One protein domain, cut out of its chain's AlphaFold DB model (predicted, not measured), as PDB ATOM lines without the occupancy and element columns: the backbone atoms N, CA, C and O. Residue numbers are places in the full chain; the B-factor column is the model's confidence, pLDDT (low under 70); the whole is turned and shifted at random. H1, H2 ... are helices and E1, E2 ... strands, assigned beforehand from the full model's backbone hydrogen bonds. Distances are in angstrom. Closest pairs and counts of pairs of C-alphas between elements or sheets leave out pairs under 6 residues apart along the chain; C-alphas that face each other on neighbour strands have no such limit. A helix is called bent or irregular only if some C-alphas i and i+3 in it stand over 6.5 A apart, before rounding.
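Overview. This is residues 55 to 191 of the 223 residues of an uncharacterized protein of Novosphingobium resinovorum (UniProt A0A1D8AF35). Five helices lie lengthwise in one body with H3 in the middle: H1, from the hairpin of H1 and H2, packs on one side of it, and H4 and H5 pack on the other. The small hairpin of E1 and E2 lies beyond the end where H3 begins, H6 lies at the opposite end, and residues 97 to 105 stick out as a loop. Look through 137 printed residues for six named helices and two named strands, in the order H1 H2 H3 H4 E1 E2 H5 H6; the class is mostly helix, and the one sheet, E1 - E2, is antiparallel. The whole is compact, with a radius of gyration of the C-alphas of 14.5 A and spans of 42 by 36 by 23 A.

Arrangement. Start at H1, residues 56 to 63, only just irregular: C-alphas 59 and 62 are 6.7 A apart. It forms a helical hairpin with H2, residues 72 to 85; they touch, closest at the C-alphas of Leu 59 and Ile 78, 6.5 A. Next comes H3, residues 111 to 123, the hub, touching three helices. H1 touches it, closest at the C-alphas of Ala 56 and Cys 113, 5.8 A, at a shallow tilt of 34 degrees, only just short of steep. H3, H4 at residues 127 to 138 and H5 at residues 165 to 180 form an up-and-down bundle, each running against the one before it. The closest C-alphas of H3 and H4 are Val 118 and Ala 130, 4.6 A; those of H3 and H5, which touch and run the same way, are Ala 112 and Ser 167, 4.5 A. H5 touches H4 with residues 171 to 178 alone, closest at the C-alphas of Leu 127 and Leu 178, 7.5 A. Between H4 and H5, find the hairpin of E1, residues 150 to 152, and E2, residues 157 to 159: N 150 and O 159 are 3.1 A apart, N 159 and O 150 2.9 A. H6, residues 184 to 190, touches no helix; it is close to but not clearly touching H1, closest at the C-alphas of Gln 63 and Ala 185, 5.9 A. Every O i to N i+4 pair is within hydrogen-bond range in H2, H3, H4, H5 and H6, but 0 of 4 in H1, where 4 of 5 O i to N i+3 pairs are.

Along the chain. Find C-alpha 56 at (14.226, 149.476, 151.349), where H1 begins its 12.5 A. H2 spans 19.3 A, H3 18.6 A, H4 16.3 A, E1 6.8 A and E2 6.4 A. H5 starts at C-alpha 165, (3.027, 161.105, 143.800), and covers 22.7 A. H6, 10.0 A, ends at C-alpha 190, (-5.354, 156.932, 167.874).

Size, cuts and confidence. The farthest C-alphas, Gly 104 and Asp 190, are 44.8 A apart. The printed part has no cut; the links H2 to H3 and H4 to E1 are long. Expect pLDDT under 70 at residues 96 to 106 and 182 to 191.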
ATOM      1  N   ASP A  55      16.043 145.114 150.610       94.94
ATOM      2  CA  ASP A  55      15.155 146.041 149.915       94.94
ATOM      3  C   ASP A  55      14.680 147.107 150.911       94.94
ATOM      4  O   ASP A  55      14.356 146.802 152.061       94.94
ATOM      5  N   ALA A  56      14.626 148.366 150.492       96.12
ATOM      6  CA  ALA A  56      14.226 149.476 151.349       96.12
ATOM      7  C   ALA A  56      12.780 149.351 151.866       96.12
ATOM      8  O   ALA A  56      12.442 149.937 152.895       96.12
ATOM      9  N   SER A  57      11.921 148.563 151.209       95.75
ATOM     10  CA  SER A  57      10.568 148.255 151.695       95.75
ATOM     11  C   SER A  57      10.555 147.549 153.055       95.75
ATOM     12  O   SER A  57       9.550 147.622 153.762       95.75
ATOM     13  N   LEU A  58      11.670 146.948 153.483       96.62
ATOM     14  CA  LEU A  58      11.821 146.381 154.823       96.62
ATOM     15  C   LEU A  58      11.664 147.435 155.935       96.62
ATOM     16  O   LEU A  58      11.163 147.124 157.017       96.62
ATOM     17  N   LEU A  59      11.978 148.707 155.659       96.88
ATOM     18  CA  LEU A  59      11.746 149.824 156.589       96.88
ATOM     19  C   LEU A  59      10.256 150.004 156.936       96.88
ATOM     20  O   LEU A  59       9.910 150.533 157.996       96.88
ATOM     21  N   LEU A  60       9.350 149.528 156.076       95.44
ATOM     22  CA  LEU A  60       7.906 149.625 156.286       95.44
ATOM     23  C   LEU A  60       7.384 148.648 157.351       95.44
ATOM     24  O   LEU A  60       6.255 148.814 157.818       95.44
ATOM     25  N   MET A  61       8.170 147.650 157.774       93.62
ATOM     26  CA  MET A  61       7.732 146.647 158.756       93.62
ATOM     27  C   MET A  61       7.282 147.294 160.073       93.62
ATOM     28  O   MET A  61       6.185 147.007 160.561       93.62
ATOM     29  N   ALA A  62       8.078 148.219 160.611       90.38
ATOM     30  CA  ALA A  62       7.734 148.953 161.829       90.38
ATOM     31  C   ALA A  62       6.583 149.944 161.597       90.38
ATOM     32  O   ALA A  62       5.683 150.067 162.428       90.38
ATOM     33  N   GLN A  63       6.562 150.610 160.438       90.00
ATOM     34  CA  GLN A  63       5.515 151.578 160.093       90.00
ATOM     35  C   GLN A  63       4.134 150.935 159.977       90.00
ATOM     36  O   GLN A  63       3.123 151.567 160.292       90.00
ATOM     37  N   PHE A  64       4.088 149.678 159.539       90.56
ATOM     38  CA  PHE A  64       2.880 148.870 159.489       90.56
ATOM     39  C   PHE A  64       2.635 148.080 160.780       90.56
ATOM     40  O   PHE A  64       1.683 147.314 160.840       90.56
ATOM     41  N   GLY A  65       3.442 148.240 161.828       89.38
ATOM     42  CA  GLY A  65       3.242 147.517 163.084       89.38
ATOM     43  C   GLY A  65       3.340 145.997 162.932       89.38
ATOM     44  O   GLY A  65       2.675 145.269 163.665       89.38
ATOM     45  N   PHE A  66       4.131 145.512 161.968       93.88
ATOM     46  CA  PHE A  66       4.450 144.088 161.861       93.88
ATOM     47  C   PHE A  66       5.257 143.628 163.082       93.88
ATOM     48  O   PHE A  66       4.937 142.605 163.674       93.88
ATOM     49  N   LEU A  67       6.243 144.434 163.486       94.88
ATOM     50  CA  LEU A  67       6.982 144.301 164.739       94.88
ATOM     51  C   LEU A  67       7.080 145.667 165.436       94.88
ATOM     52  O   LEU A  67       6.999 146.699 164.757       94.88
ATOM     53  N   PRO A  68       7.258 145.702 166.770       94.19
ATOM     54  CA  PRO A  68       7.529 146.941 167.486       94.19
ATOM     55  C   PRO A  68       8.782 147.636 166.933       94.19
ATOM     56  O   PRO A  68       9.764 146.953 166.646       94.19
ATOM     57  N   PRO A  69       8.813 148.978 166.850       93.94
ATOM     58  CA  PRO A  69      10.010 149.704 166.426       93.94
ATOM     59  C   PRO A  69      11.259 149.360 167.242       93.94
ATOM     60  O   PRO A  69      12.348 149.280 166.689       93.94
ATOM     61  N   SER A  70      11.103 149.098 168.541       94.88
ATOM     62  CA  SER A  70      12.193 148.730 169.448       94.88
ATOM     63  C   SER A  70      12.645 147.268 169.337       94.88
ATOM     64  O   SER A  70      13.528 146.857 170.088       94.88
ATOM     65  N   ASP A  71      12.023 146.451 168.478       97.44
ATOM     66  CA  ASP A  71      12.436 145.059 168.280       97.44
ATOM     67  C   ASP A  71      13.872 145.024 167.714       97.44
ATOM     68  O   ASP A  71      14.149 145.701 166.717       97.44
ATOM     69  N   PRO A  72      14.799 144.241 168.302       97.56
ATOM     70  CA  PRO A  72      16.181 144.164 167.831       97.56
ATOM     71  C   PRO A  72      16.314 143.799 166.349       97.56
ATOM     72  O   PRO A  72      17.238 144.264 165.689       97.56
ATOM     73  N   ARG A  73      15.376 143.014 165.804       97.75
ATOM     74  CA  ARG A  73      15.365 142.624 164.387       97.75
ATOM     75  C   ARG A  73      15.009 143.798 163.483       97.75
ATOM     76  O   ARG A  73      15.575 143.933 162.402       97.75
ATOM     77  N   VAL A  74      14.103 144.669 163.933       97.88
ATOM     78  CA  VAL A  74      13.766 145.919 163.233       97.88
ATOM     79  C   VAL A  74      14.966 146.860 163.251       97.88
ATOM     80  O   VAL A  74      15.365 147.348 162.199       97.88
ATOM     81  N   GLN A  75      15.579 147.065 164.418       98.19
ATOM     82  CA  GLN A  75      16.757 147.929 164.549       98.19
ATOM     83  C   GLN A  75      17.943 147.416 163.722       98.19
ATOM     84  O   GLN A  75      18.597 148.194 163.031       98.19
ATOM     85  N   GLY A  76      18.177 146.101 163.724       98.06
ATOM     86  CA  GLY A  76      19.184 145.463 162.877       98.06
ATOM     87  C   GLY A  76      18.918 145.671 161.385       98.06
ATOM     88  O   GLY A  76      19.831 146.014 160.638       98.06
ATOM     89  N   THR A  77      17.652 145.581 160.970       97.88
ATOM     90  CA  THR A  77      17.240 145.826 159.580       97.88
ATOM     91  C   THR A  77      17.462 147.278 159.157       97.88
ATOM     92  O   THR A  77      17.985 147.520 158.073       97.88
ATOM     93  N   ILE A  78      17.131 148.255 160.013       97.94
ATOM     94  CA  ILE A  78      17.411 149.678 159.750       97.94
ATOM     95  C   ILE A  78      18.919 149.886 159.559       97.94
ATOM     96  O   ILE A  78      19.333 150.435 158.541       97.94
ATOM     97  N   ALA A  79      19.739 149.356 160.472       97.81
ATOM     98  CA  ALA A  79      21.194 149.463 160.393       97.81
ATOM     99  C   ALA A  79      21.783 148.778 159.145       97.81
ATOM    100  O   ALA A  79      22.778 149.240 158.582       97.81
ATOM    101  N   ALA A  80      21.189 147.670 158.697       96.88
ATOM    102  CA  ALA A  80      21.591 146.992 157.469       96.88
ATOM    103  C   ALA A  80      21.259 147.823 156.221       96.88
ATOM    104  O   ALA A  80      22.116 147.991 155.355       96.88
ATOM    105  N   VAL A  81      20.064 148.420 156.169       96.69
ATOM    106  CA  VAL A  81      19.661 149.342 155.096       96.69
ATOM    107  C   VAL A  81      20.562 150.579 155.053       96.69
ATOM    108  O   VAL A  81      21.014 150.957 153.976       96.69
ATOM    109  N   GLU A  82      20.889 151.179 156.201       96.31
ATOM    110  CA  GLU A  82      21.833 152.305 156.281       96.31
ATOM    111  C   GLU A  82      23.210 151.942 155.716       96.31
ATOM    112  O   GLU A  82      23.810 152.720 154.981       96.31
ATOM    113  N   ARG A  83      23.718 150.753 156.050       95.25
ATOM    114  CA  ARG A  83      25.043 150.305 155.613       95.25
ATOM    115  C   ARG A  83      25.101 150.011 154.116       95.25
ATOM    116  O   ARG A  83      26.119 150.294 153.490       95.25
ATOM    117  N   GLU A  84      24.068 149.376 153.570       93.25
ATOM    118  CA  GLU A  84      24.139 148.763 152.237       93.25
ATOM    119  C   GLU A  84      23.392 149.542 151.157       93.25
ATOM    120  O   GLU A  84      23.786 149.490 149.994       93.25
ATOM    121  N   LEU A  85      22.331 150.266 151.521       94.50
ATOM    122  CA  LEU A  85      21.470 150.960 150.560       94.50
ATOM    123  C   LEU A  85      21.613 152.484 150.613       94.50
ATOM    124  O   LEU A  85      21.135 153.161 149.704       94.50
ATOM    125  N   LEU A  86      22.269 153.052 151.631       93.31
ATOM    126  CA  LEU A  86      22.491 154.495 151.706       93.31
ATOM    127  C   LEU A  86      23.689 154.906 150.838       93.31
ATOM    128  O   LEU A  86      24.849 154.700 151.195       93.31
ATOM    129  N   GLN A  87      23.418 155.552 149.707       89.38
ATOM    130  CA  GLN A  87      24.438 156.034 148.782       89.38
ATOM    131  C   GLN A  87      24.273 157.527 148.527       89.38
ATOM    132  O   GLN A  87      23.189 158.019 148.229       89.38
ATOM    133  N   GLY A  88      25.363 158.284 148.677       87.75
ATOM    134  CA  GLY A  88      25.306 159.740 148.542       87.75
ATOM    135  C   GLY A  88      24.352 160.398 149.545       87.75
ATOM    136  O   GLY A  88      23.949 161.531 149.317       87.75
ATOM    137  N   GLY A  89      24.002 159.713 150.643       92.75
ATOM    138  CA  GLY A  89      23.045 160.166 151.656       92.75
ATOM    139  C   GLY A  89      21.569 159.965 151.306       92.75
ATOM    140  O   GLY A  89      20.722 160.529 151.989       92.75
ATOM    141  N   PHE A  90      21.266 159.174 150.277       95.69
ATOM    142  CA  PHE A  90      19.907 158.795 149.894       95.69
ATOM    143  C   PHE A  90      19.799 157.278 149.769       95.69
ATOM    144  O   PHE A  90      20.799 156.589 149.572       95.69
ATOM    145  N   VAL A  91      18.591 156.750 149.921       95.75
ATOM    146  CA  VAL A  91      18.345 155.307 149.982       95.75
ATOM    147  C   VAL A  91      18.042 154.766 148.590       95.75
ATOM    148  O   VAL A  91      17.077 155.180 147.946       95.75
ATOM    149  N   GLN A  92      18.857 153.817 148.146       93.31
ATOM    150  CA  GLN A  92      18.579 152.974 146.988       93.31
ATOM    151  C   GLN A  92      17.474 151.969 147.322       93.31
ATOM    152  O   GLN A  92      17.342 151.541 148.470       93.31
ATOM    153  N   ARG A  93      16.679 151.558 146.331       91.19
ATOM    154  CA  ARG A  93      15.606 150.584 146.574       91.19
ATOM    155  C   ARG A  93      16.161 149.208 146.945       91.19
ATOM    156  O   ARG A  93      15.689 148.601 147.899       91.19
ATOM    157  N   TYR A  94      17.157 148.740 146.208       86.12
ATOM    158  CA  TYR A  94      17.917 147.518 146.461       86.12
ATOM    159  C   TYR A  94      19.364 147.739 146.010       86.12
ATOM    160  O   TYR A  94      19.682 148.724 145.345       86.12
ATOM    161  N   SER A  95      20.266 146.829 146.379       71.81
ATOM    162  CA  SER A  95      21.646 146.880 145.892       71.81
ATOM    163  C   SER A  95      21.680 146.574 144.390       71.81
ATOM    164  O   SER A  95      21.504 145.426 143.979       71.81
ATOM    165  N   THR A  96      21.961 147.586 143.571       60.78
ATOM    166  CA  THR A  96      22.132 147.460 142.109       60.78
ATOM    167  C   THR A  96      23.354 146.625 141.714       60.78
ATOM    168  O   THR A  96      23.453 146.168 140.581       60.78
ATOM    169  N   ALA A  97      24.269 146.338 142.651       55.94
ATOM    170  CA  ALA A  97      25.355 145.377 142.436       55.94
ATOM    171  C   ALA A  97      24.861 143.917 142.346       55.94
ATOM    172  O   ALA A  97      25.617 143.040 141.929       55.94
ATOM    173  N   SER A  98      23.613 143.656 142.746       50.56
ATOM    174  CA  SER A  98      23.070 142.308 142.951       50.56
ATOM    175  C   SER A  98      21.750 142.059 142.214       50.56
ATOM    176  O   SER A  98      21.274 140.924 142.204       50.56
ATOM    177  N   ALA A  99      21.143 143.096 141.630       49.94
ATOM    178  CA  ALA A  99      19.835 143.040 140.993       49.94
ATOM    179  C   ALA A  99      19.894 143.726 139.622       49.94
ATOM    180  O   ALA A  99      20.133 144.927 139.537       49.94
ATOM    181  N   ASP A 100      19.704 142.939 138.564       48.47
ATOM    182  CA  ASP A 100      19.438 143.437 137.214       48.47
ATOM    183  C   ASP A 100      17.930 143.692 137.118       48.47
ATOM    184  O   ASP A 100      17.128 142.755 137.129       48.47
ATOM    185  N   ASP A 101      17.532 144.961 137.117       55.44
ATOM    186  CA  ASP A 101      16.132 145.386 137.049       55.44
ATOM    187  C   ASP A 101      15.592 145.437 135.610       55.44
ATOM    188  O   ASP A 101      14.420 145.750 135.379       55.44
ATOM    189  N   GLY A 102      16.433 145.083 134.631       51.34
ATOM    190  CA  GLY A 102      16.086 145.062 133.217       51.34
ATOM    191  C   GLY A 102      15.967 146.450 132.581       51.34
ATOM    192  O   GLY A 102      15.590 146.537 131.408       51.34
ATOM    193  N   VAL A 103      16.301 147.528 133.300       48.56
ATOM    194  CA  VAL A 103      16.278 148.906 132.802       48.56
ATOM    195  C   VAL A 103      17.714 149.428 132.793       48.56
ATOM    196  O   VAL A 103      18.182 150.081 133.714       48.56
ATOM    197  N   GLY A 104      18.450 149.114 131.723       44.69
ATOM    198  CA  GLY A 104      19.851 149.518 131.589       44.69
ATOM    199  C   GLY A 104      20.073 151.012 131.869       44.69
ATOM    200  O   GLY A 104      19.448 151.872 131.253       44.69
ATOM    201  N   GLY A 105      20.990 151.317 132.784       54.50
ATOM    202  CA  GLY A 105      21.274 152.670 133.249       54.50
ATOM    203  C   GLY A 105      21.849 152.647 134.663       54.50
ATOM    204  O   GLY A 105      21.960 151.594 135.282       54.50
ATOM    205  N   ARG A 106      22.258 153.810 135.171       62.16
ATOM    206  CA  ARG A 106      22.609 153.966 136.584       62.16
ATOM    207  C   ARG A 106      21.356 154.450 137.311       62.16
ATOM    208  O   ARG A 106      20.969 155.596 137.105       62.16
ATOM    209  N   GLU A 107      20.726 153.575 138.087       73.94
ATOM    210  CA  GLU A 107      19.528 153.889 138.882       73.94
ATOM    211  C   GLU A 107      19.850 154.988 139.915       73.94
ATOM    212  O   GLU A 107      20.916 154.980 140.553       73.94
ATOM    213  N   GLY A 108      18.969 155.984 140.029       82.75
ATOM    214  CA  GLY A 108      19.057 157.018 141.053       82.75
ATOM    215  C   GLY A 108      18.507 156.525 142.389       82.75
ATOM    216  O   GLY A 108      17.790 155.533 142.468       82.75
ATOM    217  N   ALA A 109      18.807 157.245 143.469       91.31
ATOM    218  CA  ALA A 109      18.237 156.909 144.768       91.31
ATOM    219  C   ALA A 109      16.733 157.209 144.793       91.31
ATOM    220  O   ALA A 109      16.308 158.292 144.386       91.31
ATOM    221  N   PHE A 110      15.932 156.288 145.329       94.56
ATOM    222  CA  PHE A 110      14.479 156.436 145.393       94.56
ATOM    223  C   PHE A 110      14.089 157.371 146.539       94.56
ATOM    224  O   PHE A 110      14.312 157.091 147.725       94.56
ATOM    225  N   LEU A 111      13.441 158.487 146.202       97.06
ATOM    226  CA  LEU A 111      13.088 159.500 147.197       97.06
ATOM    227  C   LEU A 111      12.063 158.976 148.208       97.06
ATOM    228  O   LEU A 111      12.194 159.231 149.404       97.06
ATOM    229  N   ALA A 112      11.095 158.169 147.763       97.44
ATOM    230  CA  ALA A 112      10.140 157.516 148.658       97.44
ATOM    231  C   ALA A 112      10.833 156.606 149.690       97.44
ATOM    232  O   ALA A 112      10.494 156.652 150.871       97.44
ATOM    233  N   CYS A 113      11.843 155.836 149.272       97.50
ATOM    234  CA  CYS A 113      12.624 154.974 150.164       97.50
ATOM    235  C   CYS A 113      13.413 155.785 151.197       97.50
ATOM    236  O   CYS A 113      13.496 155.401 152.362       97.50
ATOM    237  N   SER A 114      13.934 156.943 150.792       98.19
ATOM    238  CA  SER A 114      14.632 157.854 151.701       98.19
ATOM    239  C   SER A 114      13.686 158.443 152.757       98.19
ATOM    240  O   SER A 114      14.040 158.494 153.932       98.19
ATOM    241  N   PHE A 115      12.448 158.791 152.389       98.38
ATOM    242  CA  PHE A 115      11.421 159.181 153.366       98.38
ATOM    243  C   PHE A 115      11.027 158.031 154.305       98.38
ATOM    244  O   PHE A 115      10.793 158.254 155.491       98.38
ATOM    245  N   TRP A 116      11.014 156.781 153.835       98.19
ATOM    246  CA  TRP A 116      10.772 155.642 154.729       98.19
ATOM    247  C   TRP A 116      11.868 155.479 155.784       98.19
ATOM    248  O   TRP A 116      11.566 155.038 156.895       98.19
ATOM    249  N   LEU A 117      13.112 155.858 155.472       98.25
ATOM    250  CA  LEU A 117      14.205 155.866 156.443       98.25
ATOM    251  C   LEU A 117      14.041 156.994 157.467       98.25
ATOM    252  O   LEU A 117      14.225 156.746 158.655       98.25
ATOM    253  N   VAL A 118      13.595 158.184 157.042       98.25
ATOM    254  CA  VAL A 118      13.187 159.258 157.972       98.25
ATOM    255  C   VAL A 118      12.144 158.737 158.963       98.25
ATOM    256  O   VAL A 118      12.311 158.865 160.173       98.25
ATOM    257  N   ASP A 119      11.090 158.092 158.465       97.50
ATOM    258  CA  ASP A 119      10.025 157.541 159.308       97.50
ATOM    259  C   ASP A 119      10.535 156.441 160.253       97.50
ATOM    260  O   ASP A 119      10.095 156.353 161.403       97.50
ATOM    261  N   ALA A 120      11.474 155.610 159.793       97.06
ATOM    262  CA  ALA A 120      12.114 154.586 160.612       97.06
ATOM    263  C   ALA A 120      12.968 155.198 161.736       97.06
ATOM    264  O   ALA A 120      12.936 154.701 162.866       97.06
ATOM    265  N   TYR A 121      13.677 156.296 161.469       97.38
ATOM    266  CA  TYR A 121      14.407 157.044 162.489       97.38
ATOM    267  C   TYR A 121      13.475 157.666 163.525       97.38
ATOM    268  O   TYR A 121      13.717 157.482 164.719       97.38
ATOM    269  N   VAL A 122      12.376 158.303 163.102       96.56
ATOM    270  CA  VAL A 122      11.358 158.829 164.032       96.56
ATOM    271  C   VAL A 122      10.847 157.719 164.945       96.56
ATOM    272  O   VAL A 122      10.859 157.849 166.165       96.56
ATOM    273  N   LEU A 123      10.468 156.581 164.363       94.12
ATOM    274  CA  LEU A 123       9.981 155.421 165.110       94.12
ATOM    275  C   LEU A 123      11.012 154.822 166.075       94.12
ATOM    276  O   LEU A 123      10.627 154.195 167.061       94.12
ATOM    277  N   SER A 124      12.301 155.014 165.799       94.25
ATOM    278  CA  SER A 124      13.415 154.536 166.624       94.25
ATOM    279  C   SER A 124      13.894 155.579 167.642       94.25
ATOM    280  O   SER A 124      14.859 155.327 168.358       94.25
ATOM    281  N   GLY A 125      13.259 156.756 167.703       94.12
ATOM    282  CA  GLY A 125      13.672 157.876 168.559       94.12
ATOM    283  C   GLY A 125      14.931 158.614 168.083       94.12
ATOM    284  O   GLY A 125      15.449 159.467 168.800       94.12
ATOM    285  N   ARG A 126      15.426 158.323 166.874       96.19
ATOM    286  CA  ARG A 126      16.589 158.975 166.243       96.19
ATOM    287  C   ARG A 126      16.162 160.279 165.557       96.19
ATOM    288  O   ARG A 126      16.253 160.424 164.344       96.19
ATOM    289  N   LEU A 127      15.621 161.216 166.336       96.12
ATOM    290  CA  LEU A 127      14.944 162.403 165.796       96.12
ATOM    291  C   LEU A 127      15.867 163.374 165.062       96.12
ATOM    292  O   LEU A 127      15.429 163.981 164.090       96.12
ATOM    293  N   GLU A 128      17.121 163.503 165.489       96.94
ATOM    294  CA  GLU A 128      18.091 164.362 164.799       96.94
ATOM    295  C   GLU A 128      18.439 163.785 163.420       96.94
ATOM    296  O   GLU A 128      18.266 164.471 162.419       96.94
ATOM    297  N   ASP A 129      18.759 162.488 163.335       97.38
ATOM    298  CA  ASP A 129      19.007 161.810 162.050       97.38
ATOM    299  C   ASP A 129      17.796 161.914 161.103       97.38
ATOM    300  O   ASP A 129      17.940 162.086 159.890       97.38
ATOM    301  N   ALA A 130      16.582 161.822 161.660       97.75
ATOM    302  CA  ALA A 130      15.344 162.000 160.912       97.75
ATOM    303  C   ALA A 130      15.215 163.419 160.339       97.75
ATOM    304  O   ALA A 130      14.838 163.569 159.176       97.75
ATOM    305  N   ARG A 131      15.527 164.449 161.135       97.62
ATOM    306  CA  ARG A 131      15.479 165.856 160.712       97.62
ATOM    307  C   ARG A 131      16.513 166.140 159.634       97.62
ATOM    308  O   ARG A 131      16.136 166.664 158.591       97.62
ATOM    309  N   ASP A 132      17.755 165.716 159.838       98.12
ATOM    310  CA  ASP A 132      18.850 165.948 158.893       98.12
ATOM    311  C   ASP A 132      18.539 165.351 157.512       98.12
ATOM    312  O   ASP A 132      18.673 166.015 156.478       98.12
ATOM    313  N   LEU A 133      18.065 164.099 157.476       98.31
ATOM    314  CA  LEU A 133      17.686 163.453 156.221       98.31
ATOM    315  C   LEU A 133      16.440 164.102 155.598       98.31
ATOM    316  O   LEU A 133      16.392 164.295 154.382       98.31
ATOM    317  N   PHE A 134      15.442 164.467 156.406       98.38
ATOM    318  CA  PHE A 134      14.232 165.127 155.918       98.38
ATOM    319  C   PHE A 134      14.527 166.496 155.293       98.38
ATOM    320  O   PHE A 134      14.066 166.765 154.183       98.38
ATOM    321  N   GLU A 135      15.321 167.337 155.960       97.94
ATOM    322  CA  GLU A 135      15.732 168.656 155.463       97.94
ATOM    323  C   GLU A 135      16.501 168.542 154.147       97.94
ATOM    324  O   GLU A 135      16.253 169.287 153.193       97.94
ATOM    325  N   ARG A 136      17.376 167.538 154.051       97.69
ATOM    326  CA  ARG A 136      18.087 167.245 152.813       97.69
ATOM    327  C   ARG A 136      17.140 166.865 151.675       97.69
ATOM    328  O   ARG A 136      17.337 167.330 150.557       97.69
ATOM    329  N   LEU A 137      16.124 166.040 151.943       98.00
ATOM    330  CA  LEU A 137      15.154 165.592 150.939       98.00
ATOM    331  C   LEU A 137      14.263 166.728 150.432       98.00
ATOM    332  O   LEU A 137      14.057 166.845 149.225       98.00
ATOM    333  N   ILE A 138      13.752 167.585 151.320       96.94
ATOM    334  CA  ILE A 138      12.925 168.728 150.897       96.94
ATOM    335  C   ILE A 138      13.741 169.771 150.126       96.94
ATOM    336  O   ILE A 138      13.192 170.444 149.257       96.94
ATOM    337  N   GLY A 139      15.052 169.859 150.379       96.94
ATOM    338  CA  GLY A 139      15.974 170.702 149.619       96.94
ATOM    339  C   GLY A 139      16.168 170.275 148.158       96.94
ATOM    340  O   GLY A 139      16.709 171.051 147.375       96.94
ATOM    341  N   LEU A 140      15.722 169.072 147.774       97.25
ATOM    342  CA  LEU A 140      15.768 168.588 146.388       97.25
ATOM    343  C   LEU A 140      14.580 169.050 145.540       97.25
ATOM    344  O   LEU A 140      14.594 168.881 144.319       97.25
ATOM    345  N   ALA A 141      13.529 169.563 146.178       97.19
ATOM    346  CA  ALA A 141      12.347 170.018 145.472       97.19
ATOM    347  C   ALA A 141      12.688 171.206 144.567       97.19
ATOM    348  O   ALA A 141      13.504 172.062 144.913       97.19
ATOM    349  N   ASN A 142      12.054 171.266 143.397       95.62
ATOM    350  CA  ASN A 142      12.216 172.421 142.520       95.62
ATOM    351  C   ASN A 142      11.510 173.672 143.087       95.62
ATOM    352  O   ASN A 142      10.912 173.657 144.162       95.62
ATOM    353  N   ASP A 143      11.526 174.757 142.322       95.44
ATOM    354  CA  ASP A 143      10.866 176.031 142.629       95.44
ATOM    355  C   ASP A 143       9.347 175.930 142.864       95.44
ATOM    356  O   ASP A 143       8.764 176.788 143.528       95.44
ATOM    357  N   LEU A 144       8.706 174.869 142.368       96.62
ATOM    358  CA  LEU A 144       7.291 174.563 142.596       96.62
ATOM    359  C   LEU A 144       7.055 173.634 143.799       96.62
ATOM    360  O   LEU A 144       5.911 173.275 144.077       96.62
ATOM    361  N   GLY A 145       8.113 173.222 144.502       96.06
ATOM    362  CA  GLY A 145       8.037 172.259 145.599       96.06
ATOM    363  C   GLY A 145       7.833 170.813 145.139       96.06
ATOM    364  O   GLY A 145       7.363 169.991 145.925       96.06
ATOM    365  N   LEU A 146       8.151 170.495 143.877       97.94
ATOM    366  CA  LEU A 146       7.913 169.180 143.286       97.94
ATOM    367  C   LEU A 146       9.148 168.277 143.342       97.94
ATOM    368  O   LEU A 146      10.260 168.693 143.016       97.94
ATOM    369  N   LEU A 147       8.911 167.011 143.683       98.06
ATOM    370  CA  LEU A 147       9.892 165.925 143.680       98.06
ATOM    371  C   LEU A 147       9.631 164.916 142.553       98.06
ATOM    372  O   LEU A 147       8.484 164.657 142.173       98.06
ATOM    373  N   ALA A 148      10.704 164.309 142.050       97.12
ATOM    374  CA  ALA A 148      10.634 163.172 141.136       97.12
ATOM    375  C   ALA A 148      10.636 161.837 141.894       97.12
ATOM    376  O   ALA A 148      10.536 161.791 143.121       97.12
ATOM    377  N   GLU A 149      10.694 160.738 141.157       96.38
ATOM    378  CA  GLU A 149      10.819 159.389 141.703       96.38
ATOM    379  C   GLU A 149      12.207 159.132 142.279       96.38
ATOM    380  O   GLU A 149      12.343 158.667 143.415       96.38
ATOM    381  N   GLU A 150      13.219 159.526 141.515       94.94
ATOM    382  CA  GLU A 150      14.617 159.256 141.794       94.94
ATOM    383  C   GLU A 150      15.429 160.549 141.874       94.94
ATOM    384  O   GLU A 150      15.052 161.604 141.348       94.94
ATOM    385  N   TYR A 151      16.593 160.453 142.508       94.50
ATOM    386  CA  TYR A 151      17.590 161.510 142.531       94.50
ATOM    387  C   TYR A 151      18.988 160.966 142.251       94.50
ATOM    388  O   TYR A 151      19.455 160.019 142.889       94.50
ATOM    389  N   ASP A 152      19.680 161.610 141.316       92.25
ATOM    390  CA  ASP A 152      21.089 161.368 141.059       92.25
ATOM    391  C   ASP A 152      21.952 162.279 141.943       92.25
ATOM    392  O   ASP A 152      22.050 163.483 141.710       92.25
ATOM    393  N   ALA A 153      22.633 161.691 142.929       88.88
ATOM    394  CA  ALA A 153      23.532 162.412 143.830       88.88
ATOM    395  C   ALA A 153      24.907 162.778 143.231       88.88
ATOM    396  O   ALA A 153      25.629 163.567 143.836       88.88
ATOM    397  N   GLN A 154      25.303 162.206 142.090       88.19
ATOM    398  CA  GLN A 154      26.537 162.585 141.386       88.19
ATOM    399  C   GLN A 154      26.288 163.789 140.476       88.19
ATOM    400  O   GLN A 154      27.022 164.773 140.546       88.19
ATOM    401  N   ASP A 155      25.223 163.726 139.673       90.12
ATOM    402  CA  ASP A 155      24.859 164.785 138.724       90.12
ATOM    403  C   ASP A 155      24.002 165.896 139.361       90.12
ATOM    404  O   ASP A 155      23.770 166.931 138.739       90.12
ATOM    405  N   ASN A 156      23.524 165.689 140.592       92.25
ATOM    406  CA  ASN A 156      22.619 166.575 141.327       92.25
ATOM    407  C   ASN A 156      21.344 166.931 140.553       92.25
ATOM    408  O   ASN A 156      21.015 168.103 140.358       92.25
ATOM    409  N   ARG A 157      20.618 165.906 140.096       93.81
ATOM    410  CA  ARG A 157      19.387 166.084 139.317       93.81
ATOM    411  C   ARG A 157      18.304 165.085 139.685       93.81
ATOM    412  O   ARG A 157      18.576 163.935 140.016       93.81
ATOM    413  N   LEU A 158      17.062 165.538 139.564       95.12
ATOM    414  CA  LEU A 158      15.877 164.692 139.627       95.12
ATOM    415  C   LEU A 158      15.818 163.755 138.409       95.12
ATOM    416  O   LEU A 158      16.122 164.172 137.288       95.12
ATOM    417  N   LEU A 159      15.411 162.508 138.638       93.56
ATOM    418  CA  LEU A 159      15.292 161.447 137.638       93.56
ATOM    419  C   LEU A 159      13.931 160.738 137.731       93.56
ATOM    420  O   LEU A 159      13.228 160.820 138.740       93.56
ATOM    421  N   GLY A 160      13.580 160.009 136.672       91.56
ATOM    422  CA  GLY A 160      12.377 159.179 136.633       91.56
ATOM    423  C   GLY A 160      11.083 159.986 136.528       91.56
ATOM    424  O   GLY A 160      11.047 161.084 135.962       91.56
ATOM    425  N   ASN A 161       9.997 159.414 137.044       94.94
ATOM    426  CA  ASN A 161       8.674 160.028 136.970       94.94
ATOM    427  C   ASN A 161       8.638 161.396 137.675       94.94
ATOM    428  O   ASN A 161       9.098 161.534 138.808       94.94
ATOM    429  N   PHE A 162       8.057 162.412 137.025       95.62
ATOM    430  CA  PHE A 162       7.965 163.765 137.579       95.62
ATOM    431  C   PHE A 162       6.645 164.472 137.204       95.62
ATOM    432  O   PHE A 162       6.320 164.543 136.016       95.62
ATOM    433  N   PRO A 163       5.914 165.055 138.177       95.69
ATOM    434  CA  PRO A 163       6.092 164.892 139.625       95.69
ATOM    435  C   PRO A 163       5.673 163.488 140.087       95.69
ATOM    436  O   PRO A 163       4.662 162.963 139.619       95.69
ATOM    437  N   GLN A 164       6.399 162.894 141.039       97.56
ATOM    438  CA  GLN A 164       6.073 161.550 141.527       97.56
ATOM    439  C   GLN A 164       5.208 161.587 142.784       97.56
ATOM    440  O   GLN A 164       5.647 162.020 143.851       97.56
ATOM    441  N   ALA A 165       3.982 161.073 142.692       97.00
ATOM    442  CA  ALA A 165       3.027 161.105 143.800       97.00
ATOM    443  C   ALA A 165       3.538 160.370 145.053       97.00
ATOM    444  O   ALA A 165       3.344 160.857 146.166       97.00
ATOM    445  N   PHE A 166       4.228 159.235 144.898       95.56
ATOM    446  CA  PHE A 166       4.754 158.482 146.042       95.56
ATOM    447  C   PHE A 166       5.823 159.242 146.827       95.56
ATOM    448  O   PHE A 166       5.778 159.225 148.056       95.56
ATOM    449  N   SER A 167       6.717 159.965 146.153       97.75
ATOM    450  CA  SER A 167       7.711 160.820 146.814       97.75
ATOM    451  C   SER A 167       7.035 161.911 147.647       97.75
ATOM    452  O   SER A 167       7.421 162.151 148.787       97.75
ATOM    453  N   HIS A 168       5.959 162.511 147.128       98.25
ATOM    454  CA  HIS A 168       5.192 163.525 147.859       98.25
ATOM    455  C   HIS A 168       4.384 162.940 149.025       98.25
ATOM    456  O   HIS A 168       4.281 163.571 150.075       98.25
ATOM    457  N   ILE A 169       3.835 161.729 148.884       96.75
ATOM    458  CA  ILE A 169       3.196 161.021 150.005       96.75
ATOM    459  C   ILE A 169       4.228 160.735 151.104       96.75
ATOM    460  O   ILE A 169       3.916 160.921 152.278       96.75
ATOM    461  N   GLY A 170       5.445 160.323 150.728       96.62
ATOM    462  CA  GLY A 170       6.577 160.178 151.646       96.62
ATOM    463  C   GLY A 170       6.843 161.471 152.414       96.62
ATOM    464  O   GLY A 170       6.753 161.474 153.636       96.62
ATOM    465  N   LEU A 171       7.027 162.586 151.699       97.56
ATOM    466  CA  LEU A 171       7.236 163.910 152.291       97.56
ATOM    467  C   LEU A 171       6.158 164.264 153.320       97.56
ATOM    468  O   LEU A 171       6.480 164.609 154.458       97.56
ATOM    469  N   VAL A 172       4.879 164.177 152.941       96.75
ATOM    470  CA  VAL A 172       3.763 164.562 153.821       96.75
ATOM    471  C   VAL A 172       3.712 163.682 155.069       96.75
ATOM    472  O   VAL A 172       3.514 164.195 156.172       96.75
ATOM    473  N   ASN A 173       3.902 162.369 154.914       94.81
ATOM    474  CA  ASN A 173       3.901 161.442 156.042       94.81
ATOM    475  C   ASN A 173       5.069 161.724 156.993       94.81
ATOM    476  O   ASN A 173       4.844 161.849 158.195       94.81
ATOM    477  N   SER A 174       6.280 161.894 156.462       96.44
ATOM    478  CA  SER A 174       7.478 162.166 157.255       96.44
ATOM    479  C   SER A 174       7.410 163.498 157.989       96.44
ATOM    480  O   SER A 174       7.688 163.544 159.186       96.44
ATOM    481  N   ALA A 175       6.932 164.557 157.329       96.06
ATOM    482  CA  ALA A 175       6.686 165.844 157.976       96.06
ATOM    483  C   ALA A 175       5.710 165.698 159.154       96.06
ATOM    484  O   ALA A 175       5.954 166.201 160.251       96.06
ATOM    485  N   HIS A 176       4.608 164.972 158.948       93.12
ATOM    486  CA  HIS A 176       3.617 164.739 159.993       93.12
ATOM    487  C   HIS A 176       4.184 163.907 161.157       93.12
ATOM    488  O   HIS A 176       3.930 164.225 162.318       93.12
ATOM    489  N   ASN A 177       4.977 162.870 160.874       91.38
ATOM    490  CA  ASN A 177       5.593 162.024 161.898       91.38
ATOM    491  C   ASN A 177       6.623 162.787 162.739       91.38
ATOM    492  O   ASN A 177       6.606 162.664 163.961       91.38
ATOM    493  N   LEU A 178       7.454 163.618 162.105       91.75
ATOM    494  CA  LEU A 178       8.436 164.474 162.778       91.75
ATOM    495  C   LEU A 178       7.788 165.474 163.741       91.75
ATOM    496  O   LEU A 178       8.321 165.726 164.819       91.75
ATOM    497  N   VAL A 179       6.634 166.037 163.371       89.12
ATOM    498  CA  VAL A 179       5.897 166.979 164.229       89.12
ATOM    499  C   VAL A 179       5.249 166.272 165.422       89.12
ATOM    500  O   VAL A 179       5.178 166.842 166.508       89.12
ATOM    501  N   MET A 180       4.752 165.050 165.227       79.56
ATOM    502  CA  MET A 180       3.973 164.330 166.239       79.56
ATOM    503  C   MET A 180       4.808 163.424 167.153       79.56
ATOM    504  O   MET A 180       4.252 162.923 168.131       79.56
ATOM    505  N   ASP A 181       6.078 163.171 166.821       71.00
ATOM    506  CA  ASP A 181       6.966 162.211 167.504       71.00
ATOM    507  C   ASP A 181       6.334 160.807 167.664       71.00
ATOM    508  O   ASP A 181       6.457 160.106 168.666       71.00
ATOM    509  N   LYS A 182       5.538 160.412 166.665       65.56
ATOM    510  CA  LYS A 182       4.819 159.130 166.595       65.56
ATOM    511  C   LYS A 182       4.826 158.655 165.150       65.56
ATOM    512  O   LYS A 182       4.678 159.481 164.256       65.56
ATOM    513  N   GLY A 183       4.898 157.349 164.896       64.88
ATOM    514  CA  GLY A 183       4.801 156.827 163.523       64.88
ATOM    515  C   GLY A 183       3.375 156.548 163.026       64.88
ATOM    516  O   GLY A 183       2.412 156.596 163.806       64.88
ATOM    517  N   PRO A 184       3.216 156.191 161.734       69.19
ATOM    518  CA  PRO A 184       1.915 156.156 161.061       69.19
ATOM    519  C   PRO A 184       0.904 155.177 161.670       69.19
ATOM    520  O   PRO A 184      -0.274 155.513 161.794       69.19
ATOM    521  N   ALA A 185       1.329 153.967 162.058       66.69
ATOM    522  CA  ALA A 185       0.428 152.973 162.652       66.69
ATOM    523  C   ALA A 185      -0.170 153.447 163.985       66.69
ATOM    524  O   ALA A 185      -1.386 153.370 164.161       66.69
ATOM    525  N   ALA A 186       0.659 153.985 164.888       66.06
ATOM    526  CA  ALA A 186       0.207 154.505 166.178       66.06
ATOM    527  C   ALA A 186      -0.770 155.677 165.994       66.06
ATOM    528  O   ALA A 186      -1.838 155.711 166.600       66.06
ATOM    529  N   GLN A 187      -0.467 156.591 165.069       65.19
ATOM    530  CA  GLN A 187      -1.352 157.714 164.751       65.19
ATOM    531  C   GLN A 187      -2.710 157.267 164.191       65.19
ATOM    532  O   GLN A 187      -3.744 157.848 164.524       65.19
ATOM    533  N   ARG A 188      -2.727 156.258 163.309       68.19
ATOM    534  CA  ARG A 188      -3.974 155.737 162.726       68.19
ATOM    535  C   ARG A 188      -4.815 154.992 163.759       68.19
ATOM    536  O   ARG A 188      -6.035 155.088 163.687       68.19
ATOM    537  N   ALA A 189      -4.181 154.304 164.707       63.50
ATOM    538  CA  ALA A 189      -4.874 153.676 165.830       63.50
ATOM    539  C   ALA A 189      -5.532 154.722 166.753       63.50
ATOM    540  O   ALA A 189      -6.683 154.545 167.153       63.50
ATOM    541  N   ASP A 190      -4.854 155.847 167.013       63.12
ATOM    542  CA  ASP A 190      -5.354 156.932 167.874       63.12
ATOM    543  C   ASP A 190      -6.555 157.692 167.262       63.12
ATOM    544  O   ASP A 190      -7.357 158.302 167.980       63.12
ATOM    545  N   ARG A 191      -6.736 157.660 165.932       57.94
ATOM    546  CA  ARG A 191      -7.874 158.320 165.271       57.94
ATOM    547  C   ARG A 191      -9.138 157.475 165.406       57.94
ATOM    548  O   ARG A 191      -9.361 156.496 164.691       57.94
TER     549      ARG A 191